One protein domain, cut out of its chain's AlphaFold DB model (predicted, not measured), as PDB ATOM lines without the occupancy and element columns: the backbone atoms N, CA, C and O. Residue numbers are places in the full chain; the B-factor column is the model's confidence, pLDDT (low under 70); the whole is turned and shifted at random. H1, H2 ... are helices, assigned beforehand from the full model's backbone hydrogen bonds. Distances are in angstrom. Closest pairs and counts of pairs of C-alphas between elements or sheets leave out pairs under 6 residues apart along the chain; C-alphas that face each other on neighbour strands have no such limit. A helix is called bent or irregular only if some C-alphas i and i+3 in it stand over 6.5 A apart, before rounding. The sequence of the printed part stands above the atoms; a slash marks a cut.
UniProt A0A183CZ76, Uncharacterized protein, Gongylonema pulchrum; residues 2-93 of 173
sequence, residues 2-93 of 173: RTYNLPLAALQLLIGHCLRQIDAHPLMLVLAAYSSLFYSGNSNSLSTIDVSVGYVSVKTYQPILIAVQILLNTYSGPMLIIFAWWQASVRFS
ATOM      1  N   ARG A   2      17.591 -25.957 -47.867       77.25
ATOM      2  CA  ARG A   2      16.328 -26.581 -48.289       77.25
ATOM      3  C   ARG A   2      16.254 -28.029 -47.797       77.25
ATOM      4  O   ARG A   2      17.282 -28.670 -47.593       77.25
ATOM      5  N   THR A   3      15.041 -28.542 -47.625       76.81
ATOM      6  CA  THR A   3      14.778 -29.873 -47.049       76.81
ATOM      7  C   THR A   3      15.432 -31.013 -47.831       76.81
ATOM      8  O   THR A   3      15.897 -31.974 -47.232       76.81
ATOM      9  N   TYR A   4      15.576 -30.896 -49.152       81.25
ATOM     10  CA  TYR A   4      16.266 -31.913 -49.951       81.25
ATOM     11  C   TYR A   4      17.788 -31.974 -49.709       81.25
ATOM     12  O   TYR A   4      18.408 -32.982 -50.028       81.25
ATOM     13  N   ASN A   5      18.393 -30.945 -49.099       87.25
ATOM     14  CA  ASN A   5      19.812 -30.934 -48.716       87.25
ATOM     15  C   ASN A   5      20.060 -31.549 -47.325       87.25
ATOM     16  O   ASN A   5      21.184 -31.500 -46.829       87.25
ATOM     17  N   LEU A   6      19.047 -32.145 -46.682       89.44
ATOM     18  CA  LEU A   6      19.197 -32.815 -45.382       89.44
ATOM     19  C   LEU A   6      20.304 -33.891 -45.357       89.44
ATOM     20  O   LEU A   6      21.089 -33.882 -44.407       89.44
ATOM     21  N   PRO A   7      20.456 -34.771 -46.372       92.50
ATOM     22  CA  PRO A   7      21.563 -35.732 -46.396       92.50
ATOM     23  C   PRO A   7      22.936 -35.048 -46.407       92.50
ATOM     24  O   PRO A   7      23.879 -35.515 -45.771       92.50
ATOM     25  N   LEU A   8      23.039 -33.903 -47.087       92.38
ATOM     26  CA  LEU A   8      24.272 -33.127 -47.158       92.38
ATOM     27  C   LEU A   8      24.611 -32.463 -45.817       92.38
ATOM     28  O   LEU A   8      25.778 -32.415 -45.434       92.38
ATOM     29  N   ALA A   9      23.594 -32.003 -45.085       93.06
ATOM     30  CA  ALA A   9      23.760 -31.491 -43.729       93.06
ATOM     31  C   ALA A   9      24.294 -32.579 -42.779       93.06
ATOM     32  O   ALA A   9      25.213 -32.330 -42.001       93.06
ATOM     33  N   ALA A  10      23.773 -33.808 -42.881       94.69
ATOM     34  CA  ALA A  10      24.281 -34.943 -42.110       94.69
ATOM     35  C   ALA A  10      25.744 -35.263 -42.460       94.69
ATOM     36  O   ALA A  10      26.560 -35.486 -41.565       94.69
ATOM     37  N   LEU A  11      26.102 -35.210 -43.748       94.88
ATOM     38  CA  LEU A  11      27.483 -35.385 -44.198       94.88
ATOM     39  C   LEU A  11      28.413 -34.296 -43.638       94.88
ATOM     40  O   LEU A  11      29.511 -34.604 -43.186       94.88
ATOM     41  N   GLN A  12      27.982 -33.033 -43.620       95.38
ATOM     42  CA  GLN A  12      28.747 -31.921 -43.036       95.38
ATOM     43  C   GLN A  12      29.024 -32.128 -41.544       95.38
ATOM     44  O   GLN A  12      30.155 -31.939 -41.095       95.38
ATOM     45  N   LEU A  13      28.018 -32.568 -40.784       96.44
ATOM     46  CA  LEU A  13      28.194 -32.909 -39.373       96.44
ATOM     47  C   LEU A  13      29.177 -34.075 -39.195       96.44
ATOM     48  O   LEU A  13      30.059 -34.014 -38.337       96.44
ATOM     49  N   LEU A  14      29.071 -35.113 -40.032       96.38
ATOM     50  CA  LEU A  14      29.985 -36.253 -40.003       96.38
ATOM     51  C   LEU A  14      31.431 -35.821 -40.286       96.38
ATOM     52  O   LEU A  14      32.327 -36.195 -39.535       96.38
ATOM     53  N   ILE A  15      31.656 -34.988 -41.309       96.44
ATOM     54  CA  ILE A  15      32.984 -34.455 -41.650       96.44
ATOM     55  C   ILE A  15      33.586 -33.708 -40.456       96.44
ATOM     56  O   ILE A  15      34.719 -33.993 -40.071       96.44
ATOM     57  N   GLY A  16      32.833 -32.793 -39.833       95.69
ATOM     58  CA  GLY A  16      33.310 -32.051 -38.662       95.69
ATOM     59  C   GLY A  16      33.666 -32.965 -37.483       95.69
ATOM     60  O   GLY A  16      34.700 -32.775 -36.839       95.69
ATOM     61  N   HIS A  17      32.858 -34.002 -37.240       95.94
ATOM     62  CA  HIS A  17      33.125 -34.993 -36.198       95.94
ATOM     63  C   HIS A  17      34.383 -35.826 -36.491       95.94
ATOM     64  O   HIS A  17      35.259 -35.942 -35.633       95.94
ATOM     65  N   CYS A  18      34.512 -36.359 -37.709       96.12
ATOM     66  CA  CYS A  18      35.664 -37.153 -38.136       96.12
ATOM     67  C   CYS A  18      36.966 -36.345 -38.095       96.12
ATOM     68  O   CYS A  18      37.972 -36.846 -37.600       96.12
ATOM     69  N   LEU A  19      36.950 -35.081 -38.538       95.62
ATOM     70  CA  LEU A  19      38.118 -34.194 -38.474       95.62
ATOM     71  C   LEU A  19      38.621 -34.011 -37.040       95.62
ATOM     72  O   LEU A  19      39.826 -33.904 -36.818       95.62
ATOM     73  N   ARG A  20      37.716 -34.001 -36.053       94.12
ATOM     74  CA  ARG A  20      38.126 -33.946 -34.650       94.12
ATOM     75  C   ARG A  20      38.662 -35.279 -34.136       94.12
ATOM     76  O   ARG A  20      39.615 -35.249 -33.358       94.12
ATOM     77  N   GLN A  21      38.065 -36.403 -34.543       93.12
ATOM     78  CA  GLN A  21      38.501 -37.751 -34.150       93.12
ATOM     79  C   GLN A  21      39.928 -38.058 -34.608       93.12
ATOM     80  O   GLN A  21      40.684 -38.665 -33.862       93.12
ATOM     81  N   ILE A  22      40.303 -37.614 -35.810       94.25
ATOM     82  CA  ILE A  22      41.663 -37.795 -36.342       94.25
ATOM     83  C   ILE A  22      42.647 -36.717 -35.861       94.25
ATOM     84  O   ILE A  22      43.762 -36.659 -36.368       94.25
ATOM     85  N   ASP A  23      42.228 -35.833 -34.943       91.00
ATOM     86  CA  ASP A  23      43.019 -34.680 -34.489       91.00
ATOM     87  C   ASP A  23      43.603 -33.867 -35.665       91.00
ATOM     88  O   ASP A  23      44.768 -33.465 -35.666       91.00
ATOM     89  N   ALA A  24      42.779 -33.625 -36.695       93.19
ATOM     90  CA  ALA A  24      43.221 -32.966 -37.918       93.19
ATOM     91  C   ALA A  24      43.816 -31.581 -37.640       93.19
ATOM     92  O   ALA A  24      43.336 -30.822 -36.789       93.19
ATOM     93  N   HIS A  25      44.824 -31.216 -38.434       94.62
ATOM     94  CA  HIS A  25      45.408 -29.884 -38.377       94.62
ATOM     95  C   HIS A  25      44.332 -28.810 -38.664       94.62
ATOM     96  O   HIS A  25      43.539 -28.996 -39.592       94.62
ATOM     97  N   PRO A  26      44.301 -27.662 -37.953       93.56
ATOM     98  CA  PRO A  26      43.216 -26.679 -38.080       93.56
ATOM     99  C   PRO A  26      43.016 -26.139 -39.500       93.56
ATOM    100  O   PRO A  26      41.893 -25.852 -39.905       93.56
ATOM    101  N   LEU A  27      44.088 -26.080 -40.295       94.81
ATOM    102  CA  LEU A  27      44.018 -25.744 -41.719       94.81
ATOM    103  C   LEU A  27      43.077 -26.681 -42.494       94.81
ATOM    104  O   LEU A  27      42.317 -26.206 -43.333       94.81
ATOM    105  N   MET A  28      43.070 -27.988 -42.204       95.50
ATOM    106  CA  MET A  28      42.157 -28.932 -42.860       95.50
ATOM    107  C   MET A  28      40.697 -28.628 -42.526       95.50
ATOM    108  O   MET A  28      39.839 -28.754 -43.395       95.50
ATOM    109  N   LEU A  29      40.416 -28.186 -41.296       95.81
ATOM    110  CA  LEU A  29      39.072 -27.773 -40.898       95.81
ATOM    111  C   LEU A  29      38.638 -26.502 -41.635       95.81
ATOM    112  O   LEU A  29      37.515 -26.440 -42.128       95.81
ATOM    113  N   VAL A  30      39.537 -25.523 -41.774       95.69
ATOM    114  CA  VAL A  30      39.284 -24.309 -42.567       95.69
ATOM    115  C   VAL A  30      39.026 -24.672 -44.032       95.69
ATOM    116  O   VAL A  30      38.028 -24.234 -44.601       95.69
ATOM    117  N   LEU A  31      39.855 -25.525 -44.639       95.12
ATOM    118  CA  LEU A  31      39.653 -25.985 -46.017       95.12
ATOM    119  C   LEU A  31      38.336 -26.749 -46.194       95.12
ATOM    120  O   LEU A  31      37.645 -26.536 -47.189       95.12
ATOM    121  N   ALA A  32      37.962 -27.601 -45.235       96.00
ATOM    122  CA  ALA A  32      36.682 -28.305 -45.245       96.00
ATOM    123  C   ALA A  32      35.493 -27.336 -45.131       96.00
ATOM    124  O   ALA A  32      34.485 -27.497 -45.815       96.00
ATOM    125  N   ALA A  33      35.620 -26.287 -44.314       94.62
ATOM    126  CA  ALA A  33      34.620 -25.232 -44.232       94.62
ATOM    127  C   ALA A  33      34.483 -24.497 -45.579       94.62
ATOM    128  O   ALA A  33      33.378 -24.410 -46.108       94.62
ATOM    129  N   TYR A  34      35.581 -24.057 -46.202       92.69
ATOM    130  CA  TYR A  34      35.524 -23.409 -47.520       92.69
ATOM    131  C   TYR A  34      34.969 -24.331 -48.613       92.69
ATOM    132  O   TYR A  34      34.152 -23.891 -49.422       92.69
ATOM    133  N   SER A  35      35.347 -25.614 -48.632       93.50
ATOM    134  CA  SER A  35      34.838 -26.568 -49.625       93.50
ATOM    135  C   SER A  35      33.335 -26.811 -49.476       93.50
ATOM    136  O   SER A  35      32.636 -26.961 -50.482       93.50
ATOM    137  N   SER A  36      32.813 -26.746 -48.246       93.81
ATOM    138  CA  SER A  36      31.386 -26.917 -47.960       93.81
ATOM    139  C   SER A  36      30.466 -25.862 -48.531       93.81
ATOM    140  O   SER A  36      29.308 -26.176 -48.821       93.81
ATOM    141  N   LEU A  37      30.975 -24.660 -48.797       90.81
ATOM    142  CA  LEU A  37      30.226 -23.665 -49.556       90.81
ATOM    143  C   LEU A  37      29.982 -24.144 -50.990       90.81
ATOM    144  O   LEU A  37      28.844 -24.096 -51.456       90.81
ATOM    145  N   PHE A  38      31.016 -24.662 -51.657       90.81
ATOM    146  CA  PHE A  38      30.952 -25.050 -53.067       90.81
ATOM    147  C   PHE A  38      30.129 -26.315 -53.297       90.81
ATOM    148  O   PHE A  38      29.253 -26.325 -54.157       90.81
ATOM    149  N   TYR A  39      30.343 -27.373 -52.509       89.19
ATOM    150  CA  TYR A  39      29.575 -28.607 -52.711       89.19
ATOM    151  C   TYR A  39      28.109 -28.487 -52.262       89.19
ATOM    152  O   TYR A  39      27.287 -29.313 -52.646       89.19
ATOM    153  N   SER A  40      27.753 -27.449 -51.490       88.94
ATOM    154  CA  SER A  40      26.349 -27.096 -51.205       88.94
ATOM    155  C   SER A  40      25.658 -26.370 -52.369       88.94
ATOM    156  O   SER A  40      24.484 -26.021 -52.253       88.94
ATOM    157  N   GLY A  41      26.367 -26.151 -53.482       87.75
ATOM    158  CA  GLY A  41      25.850 -25.515 -54.693       87.75
ATOM    159  C   GLY A  41      26.105 -24.009 -54.785       87.75
ATOM    160  O   GLY A  41      25.650 -23.393 -55.747       87.75
ATOM    161  N   ASN A  42      26.827 -23.404 -53.832       90.75
ATOM    162  CA  ASN A  42      27.233 -22.003 -53.953       90.75
ATOM    163  C   ASN A  42      28.466 -21.861 -54.855       90.75
ATOM    164  O   ASN A  42      29.229 -22.799 -55.086       90.75
ATOM    165  N   SER A  43      28.697 -20.644 -55.335       89.75
ATOM    166  CA  SER A  43      29.892 -20.272 -56.089       89.75
ATOM    167  C   SER A  43      30.425 -18.923 -55.602       89.75
ATOM    168  O   SER A  43      29.830 -18.277 -54.744       89.75
ATOM    169  N   ASN A  44      31.512 -18.441 -56.204       87.00
ATOM    170  CA  ASN A  44      32.008 -17.083 -55.958       87.00
ATOM    171  C   ASN A  44      31.166 -15.985 -56.656       87.00
ATOM    172  O   ASN A  44      31.654 -14.874 -56.845       87.00
ATOM    173  N   SER A  45      29.925 -16.281 -57.060       88.81
ATOM    174  CA  SER A  45      28.985 -15.331 -57.663       88.81
ATOM    175  C   SER A  45      27.835 -14.999 -56.710       88.81
ATOM    176  O   SER A  45      27.301 -15.871 -56.019       88.81
ATOM    177  N   LEU A  46      27.387 -13.740 -56.720       87.38
ATOM    178  CA  LEU A  46      26.188 -13.317 -55.989       87.38
ATOM    179  C   LEU A  46      24.912 -13.963 -56.546       87.38
ATOM    180  O   LEU A  46      23.958 -14.160 -55.802       87.38
ATOM    181  N   SER A  47      24.905 -14.361 -57.823       87.88
ATOM    182  CA  SER A  47      23.749 -15.015 -58.451       87.88
ATOM    183  C   SER A  47      23.441 -16.402 -57.883       87.88
ATOM    184  O   SER A  47      22.328 -16.888 -58.050       87.88
ATOM    185  N   THR A  48      24.409 -17.045 -57.220       89.31
ATOM    186  CA  THR A  48      24.189 -18.353 -56.582       89.31
ATOM    187  C   THR A  48      23.567 -18.261 -55.192       89.31
ATOM    188  O   THR A  48      23.131 -19.277 -54.663       89.31
ATOM    189  N   ILE A  49      23.486 -17.061 -54.608       91.69
ATOM    190  CA  ILE A  49      22.828 -16.861 -53.318       91.69
ATOM    191  C   ILE A  49      21.316 -16.983 -53.511       91.69
ATOM    192  O   ILE A  49      20.697 -16.198 -54.230       91.69
ATOM    193  N   ASP A  50      20.706 -17.949 -52.826       91.44
ATOM    194  CA  ASP A  50      19.262 -18.162 -52.881       91.44
ATOM    195  C   ASP A  50      18.509 -17.125 -52.030       91.44
ATOM    196  O   ASP A  50      18.245 -17.326 -50.841       91.44
ATOM    197  N   VAL A  51      18.141 -16.009 -52.663       92.56
ATOM    198  CA  VAL A  51      17.358 -14.926 -52.046       92.56
ATOM    199  C   VAL A  51      15.942 -15.385 -51.671       92.56
ATOM    200  O   VAL A  51      15.358 -14.847 -50.732       92.56
ATOM    201  N   SER A  52      15.393 -16.405 -52.347       91.81
ATOM    202  CA  SER A  52      14.020 -16.870 -52.096       91.81
ATOM    203  C   SER A  52      13.833 -17.409 -50.676       91.81
ATOM    204  O   SER A  52      12.761 -17.249 -50.096       91.81
ATOM    205  N   VAL A  53      14.899 -17.953 -50.073       91.81
ATOM    206  CA  VAL A  53      14.877 -18.460 -48.693       91.81
ATOM    207  C   VAL A  53      14.629 -17.348 -47.679       91.81
ATOM    208  O   VAL A  53      13.992 -17.602 -46.664       91.81
ATOM    209  N   GLY A  54      15.064 -16.118 -47.969       91.62
ATOM    210  CA  GLY A  54      14.846 -14.966 -47.092       91.62
ATOM    211  C   GLY A  54      13.391 -14.504 -47.000       91.62
ATOM    212  O   GLY A  54      13.043 -13.743 -46.105       91.62
ATOM    213  N   TYR A  55      12.537 -14.950 -47.920       92.81
ATOM    214  CA  TYR A  55      11.111 -14.622 -47.923       92.81
ATOM    215  C   TYR A  55      10.249 -15.763 -47.372       92.81
ATOM    216  O   TYR A  55       9.022 -15.656 -47.327       92.81
ATOM    217  N   VAL A  56      10.869 -16.853 -46.909       89.94
ATOM    218  CA  VAL A  56      10.147 -17.959 -46.286       89.94
ATOM    219  C   VAL A  56       9.673 -17.505 -44.906       89.94
ATOM    220  O   VAL A  56      10.462 -17.205 -44.015       89.94
ATOM    221  N   SER A  57       8.357 -17.506 -44.708       87.50
ATOM    222  CA  SER A  57       7.690 -17.138 -43.446       87.50
ATOM    223  C   SER A  57       7.620 -15.639 -43.124       87.50
ATOM    224  O   SER A  57       7.309 -15.288 -41.986       87.50
ATOM    225  N   VAL A  58       7.838 -14.745 -44.095       92.75
ATOM    226  CA  VAL A  58       7.716 -13.291 -43.882       92.75
ATOM    227  C   VAL A  58       6.529 -12.725 -44.674       92.75
ATOM    228  O   VAL A  58       6.431 -12.928 -45.879       92.75
ATOM    229  N   LYS A  59       5.608 -12.018 -43.997       91.75
ATOM    230  CA  LYS A  59       4.404 -11.417 -44.618       91.75
ATOM    231  C   LYS A  59       4.616  -9.985 -45.124       91.75
ATOM    232  O   LYS A  59       3.922  -9.551 -46.036       91.75
ATOM    233  N   THR A  60       5.541  -9.243 -44.515       94.31
ATOM    234  CA  THR A  60       5.859  -7.841 -44.830       94.31
ATOM    235  C   THR A  60       7.360  -7.682 -45.050       94.31
ATOM    236  O   THR A  60       8.151  -8.460 -44.530       94.31
ATOM    237  N   TYR A  61       7.793  -6.688 -45.824       92.88
ATOM    238  CA  TYR A  61       9.221  -6.503 -46.096       92.88
ATOM    239  C   TYR A  61       9.988  -6.118 -44.818       92.88
ATOM    240  O   TYR A  61       9.891  -4.993 -44.332       92.88
ATOM    241  N   GLN A  62      10.752  -7.069 -44.274       95.06
ATOM    242  CA  GLN A  62      11.602  -6.900 -43.095       95.06
ATOM    243  C   GLN A  62      13.060  -7.214 -43.469       95.06
ATOM    244  O   GLN A  62      13.478  -8.371 -43.386       95.06
ATOM    245  N   PRO A  63      13.858  -6.211 -43.885       93.94
ATOM    246  CA  PRO A  63      15.149  -6.439 -44.539       93.94
ATOM    247  C   PRO A  63      16.155  -7.193 -43.663       93.94
ATOM    248  O   PRO A  63      16.890  -8.040 -44.163       93.94
ATOM    249  N   ILE A  64      16.156  -6.935 -42.352       95.38
ATOM    250  CA  ILE A  64      17.079  -7.580 -41.406       95.38
ATOM    251  C   ILE A  64      16.793  -9.084 -41.307       95.38
ATOM    252  O   ILE A  64      17.713  -9.893 -41.400       95.38
ATOM    253  N   LEU A  65      15.522  -9.472 -41.162       94.38
ATOM    254  CA  LEU A  65      15.126 -10.879 -41.055       94.38
ATOM    255  C   LEU A  65      15.439 -11.639 -42.348       94.38
ATOM    256  O   LEU A  65      16.030 -12.718 -42.299       94.38
ATOM    257  N   ILE A  66      15.104 -11.035 -43.492       95.56
ATOM    258  CA  ILE A  66      15.394 -11.574 -44.825       95.56
ATOM    259  C   ILE A  66      16.906 -11.810 -44.978       95.56
ATOM    260  O   ILE A  66      17.328 -12.895 -45.376       95.56
ATOM    261  N   ALA A  67      17.735 -10.829 -44.605       93.62
ATOM    262  CA  ALA A  67      19.190 -10.935 -44.698       93.62
ATOM    263  C   ALA A  67      19.758 -12.055 -43.812       93.62
ATOM    264  O   ALA A  67      20.585 -12.840 -44.276       93.62
ATOM    265  N   VAL A  68      19.295 -12.177 -42.564       93.62
ATOM    266  CA  VAL A  68      19.736 -13.243 -41.646       93.62
ATOM    267  C   VAL A  68      19.373 -14.624 -42.187       93.62
ATOM    268  O   VAL A  68      20.209 -15.526 -42.169       93.62
ATOM    269  N   GLN A  69      18.160 -14.800 -42.710       94.19
ATOM    270  CA  GLN A  69      17.731 -16.070 -43.299       94.19
ATOM    271  C   GLN A  69      18.581 -16.459 -44.515       94.19
ATOM    272  O   GLN A  69      18.991 -17.615 -44.634       94.19
ATOM    273  N   ILE A  70      18.893 -15.495 -45.388       94.25
ATOM    274  CA  ILE A  70      19.782 -15.712 -46.535       94.25
ATOM    275  C   ILE A  70      21.183 -16.098 -46.051       94.25
ATOM    276  O   ILE A  70      21.719 -17.107 -46.502       94.25
ATOM    277  N   LEU A  71      21.756 -15.359 -45.095       92.44
ATOM    278  CA  LEU A  71      23.087 -15.643 -44.547       92.44
ATOM    279  C   LEU A  71      23.167 -17.038 -43.922       92.44
ATOM    280  O   LEU A  71      24.060 -17.810 -44.268       92.44
ATOM    281  N   LEU A  72      22.217 -17.395 -43.054       92.56
ATOM    282  CA  LEU A  72      22.165 -18.718 -42.429       92.56
ATOM    283  C   LEU A  72      22.000 -19.830 -43.466       92.56
ATOM    284  O   LEU A  72      22.548 -20.918 -43.302       92.56
ATOM    285  N   ASN A  73      21.264 -19.579 -44.548       92.75
ATOM    286  CA  ASN A  73      21.132 -20.549 -45.622       92.75
ATOM    287  C   ASN A  73      22.443 -20.720 -46.402       92.75
ATOM    288  O   ASN A  73      22.892 -21.855 -46.569       92.75
ATOM    289  N   THR A  74      23.074 -19.621 -46.817       92.62
ATOM    290  CA  THR A  74      24.324 -19.621 -47.593       92.62
ATOM    291  C   THR A  74      25.480 -20.245 -46.812       92.62
ATOM    292  O   THR A  74      26.207 -21.076 -47.352       92.62
ATOM    293  N   TYR A  75      25.614 -19.908 -45.526       92.62
ATOM    294  CA  TYR A  75      26.725 -20.337 -44.666       92.62
ATOM    295  C   TYR A  75      26.427 -21.566 -43.800       92.62
ATOM    296  O   TYR A  75      27.260 -21.968 -42.990       92.62
ATOM    297  N   SER A  76      25.276 -22.206 -43.996       93.25
ATOM    298  CA  SER A  76      24.885 -23.409 -43.252       93.25
ATOM    299  C   SER A  76      25.942 -24.518 -43.271       93.25
ATOM    300  O   SER A  76      26.198 -25.121 -42.235       93.25
ATOM    301  N   GLY A  77      26.597 -24.754 -44.413       93.88
ATOM    302  CA  GLY A  77      27.606 -25.807 -44.547       93.88
ATOM    303  C   GLY A  77      28.831 -25.623 -43.649       93.88
ATOM    304  O   GLY A  77      29.078 -26.474 -42.787       93.88
ATOM    305  N   PRO A  78      29.555 -24.496 -43.781       94.06
ATOM    306  CA  PRO A  78      30.677 -24.176 -42.903       94.06
ATOM    307  C   PRO A  78      30.280 -24.190 -41.428       94.06
ATOM    308  O   PRO A  78      31.009 -24.727 -40.593       94.06
ATOM    309  N   MET A  79      29.105 -23.632 -41.110       94.56
ATOM    310  CA  MET A  79      28.603 -23.560 -39.739       94.56
ATOM    311  C   MET A  79      28.377 -24.949 -39.141       94.56
ATOM    312  O   MET A  79      28.772 -25.179 -38.001       94.56
ATOM    313  N   LEU A  80      27.805 -25.893 -39.896       95.62
ATOM    314  CA  LEU A  80      27.579 -27.263 -39.428       95.62
ATOM    315  C   LEU A  80      28.890 -28.024 -39.194       95.62
ATOM    316  O   LEU A  80      29.014 -28.708 -38.179       95.62
ATOM    317  N   ILE A  81      29.886 -27.874 -40.074       96.56
ATOM    318  CA  ILE A  81      31.209 -28.498 -39.890       96.56
ATOM    319  C   ILE A  81      31.877 -27.981 -38.614       96.56
ATOM    320  O   ILE A  81      32.335 -28.774 -37.788       96.56
ATOM    321  N   ILE A  82      31.917 -26.656 -38.435       95.12
ATOM    322  CA  ILE A  82      32.529 -26.026 -37.258       95.12
ATOM    323  C   ILE A  82      31.772 -26.430 -35.990       95.12
ATOM    324  O   ILE A  82      32.397 -26.761 -34.984       95.12
ATOM    325  N   PHE A  83      30.438 -26.465 -36.043       95.69
ATOM    326  CA  PHE A  83      29.604 -26.882 -34.921       95.69
ATOM    327  C   PHE A  83      29.855 -28.341 -34.517       95.69
ATOM    328  O   PHE A  83      30.050 -28.624 -33.335       95.69
ATOM    329  N   ALA A  84      29.924 -29.269 -35.475       96.38
ATOM    330  CA  ALA A  84      30.223 -30.670 -35.186       96.38
ATOM    331  C   ALA A  84      31.643 -30.868 -34.641       96.38
ATOM    332  O   ALA A  84      31.839 -31.639 -33.697       96.38
ATOM    333  N   TRP A  85      32.629 -30.146 -35.185       96.00
ATOM    334  CA  TRP A  85      33.992 -30.149 -34.653       96.00
ATOM    335  C   TRP A  85      34.038 -29.606 -33.221       96.00
ATOM    336  O   TRP A  85      34.705 -30.188 -32.363       96.00
ATOM    337  N   TRP A  86      33.303 -28.527 -32.937       94.12
ATOM    338  CA  TRP A  86      33.190 -27.947 -31.599       94.12
ATOM    339  C   TRP A  86      32.574 -28.947 -30.621       94.12
ATOM    340  O   TRP A  86      33.163 -29.233 -29.581       94.12
ATOM    341  N   GLN A  87      31.433 -29.543 -30.975       94.62
ATOM    342  CA  GLN A  87      30.753 -30.532 -30.141       94.62
ATOM    343  C   GLN A  87      31.643 -31.749 -29.855       94.62
ATOM    344  O   GLN A  87      31.729 -32.207 -28.716       94.62
ATOM    345  N   ALA A  88      32.340 -32.256 -30.874       92.94
ATOM    346  CA  ALA A  88      33.305 -33.333 -30.704       92.94
ATOM    347  C   ALA A  88      34.463 -32.901 -29.793       92.94
ATOM    348  O   ALA A  88      34.870 -33.651 -28.911       92.94
ATOM    349  N   SER A  89      34.964 -31.676 -29.950       91.50
ATOM    350  CA  SER A  89      36.070 -31.151 -29.148       91.50
ATOM    351  C   SER A  89      35.711 -31.021 -27.676       91.50
ATOM    352  O   SER A  89      36.512 -31.420 -26.839       91.50
ATOM    353  N   VAL A  90      34.507 -30.540 -27.366       90.94
ATOM    354  CA  VAL A  90      33.988 -30.475 -25.991       90.94
ATOM    355  C   VAL A  90      33.860 -31.874 -25.382       90.94
ATOM    356  O   VAL A  90      34.080 -32.045 -24.190       90.94
ATOM    357  N   ARG A  91      33.537 -32.892 -26.190       89.44
ATOM    358  CA  ARG A  91      33.398 -34.275 -25.718       89.44
ATOM    359  C   ARG A  91      34.737 -34.987 -25.496       89.44
ATOM    360  O   ARG A  91      34.831 -35.806 -24.590       89.44
ATOM    361  N   PHE A  92      35.733 -34.732 -26.344       86.12
ATOM    362  CA  PHE A  92      37.038 -35.406 -26.286       86.12
ATOM    363  C   PHE A  92      38.050 -34.713 -25.370       86.12
ATOM    364  O   PHE A  92      38.958 -35.370 -24.872       86.12
ATOM    365  N   SER A  93      37.945 -33.398 -25.177       80.62
ATOM    366  CA  SER A  93      38.882 -32.657 -24.336       80.62
ATOM    367  C   SER A  93      38.443 -32.707 -22.871       80.62
ATOM    368  O   SER A  93      37.380 -32.199 -22.531       80.62
TER     369      SER A  93
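What this domain is: This is residues 2 to 93 of the 173 residues of an uncharacterized protein of Gongylonema pulchrum (UniProt A0A183CZ76). Three helices, H1, H2 and H5, make a loose up-and-down bundle, each running against the one before it in the chain, and H3 and H4 form a small head beyond the end of H2 and the start of H5. A long link from H2 and a tight link into H5 join this head to the bundle, and the head adds to the length of the whole. The printed part has 92 residues with five named helices, H1 to H5 in order along the chain, and no named strand; the class is all helix. The whole is only just loose, close to compact, with a radius of gyration of the C-alphas of 14.9 A, and its elongated outline spans 46 by 26 by 23 A.

Where its parts are: Find C-alpha 3 at (14.778, -29.873, -47.049); from there H1, the longest helix, runs through residues 3 to 21 over 28.1 A. It is irregular near its start, where C-alphas 4 and 7 are 7.4 A apart. Next look at H2, residues 26 to 39, 20.1 A long, and at H5, residues 76 to 92, which runs 24.1 A to C-alpha 92 at (37.038, -35.406, -26.286). H4, residues 63 to 74, is 16.3 A long and begins at C-alpha 63 at (15.149, -6.439, -44.539). H3 is residues 51 to 55.

How they stand to each other: Begin with H1, which touches H5 at a steep tilt of 37 degrees, only just past shallow, the same way; their closest C-alphas, of Gly 16 and Ile 81, are 4.3 A apart. H1 and H2 form a helical hairpin and touch at a shallow tilt of 12 degrees, opposite ways; of H1, residues 12 to 19 alone touch H2, and the closest C-alphas, of Leu 19 and Leu 29, are 6.9 A apart. H5 touches H2 with residues 77 to 82 alone, at a shallow tilt of 33 degrees, only just short of steep, opposite ways; the closest C-alphas, of Ala 33 and Pro 78, are 4.3 A apart. The helix packing is mostly aligned, but only just, with 2 of 3 pairs at a shallow tilt. Farther out, H3 touches H4, with the C-alphas of Gly 54 and Ile 66 closest at 4.1 A. H4 and H5 meet only through their link. H2 and H4 are close but not clearly touching, with the C-alphas of Leu 37 and Thr 74 closest at 7.4 A. H1 is apart from H3 and H4. Every O i to N i+4 pair is within hydrogen-bond range in H4 and H5, against 13 of 15 in H1, 8 of 10 in H2 and 0 of 1 in H3, where 2 of 2 O i to N i+3 pairs are within range.

The domain as a whole: Look to Ile 22 and Thr 60 for the two C-alphas farthest apart, 47.4 A. The printed part has no cut, and the link from H2 to H3, 11 residues, is long. The mean pLDDT of the printed part is 92.3, and no printed residue is under 70.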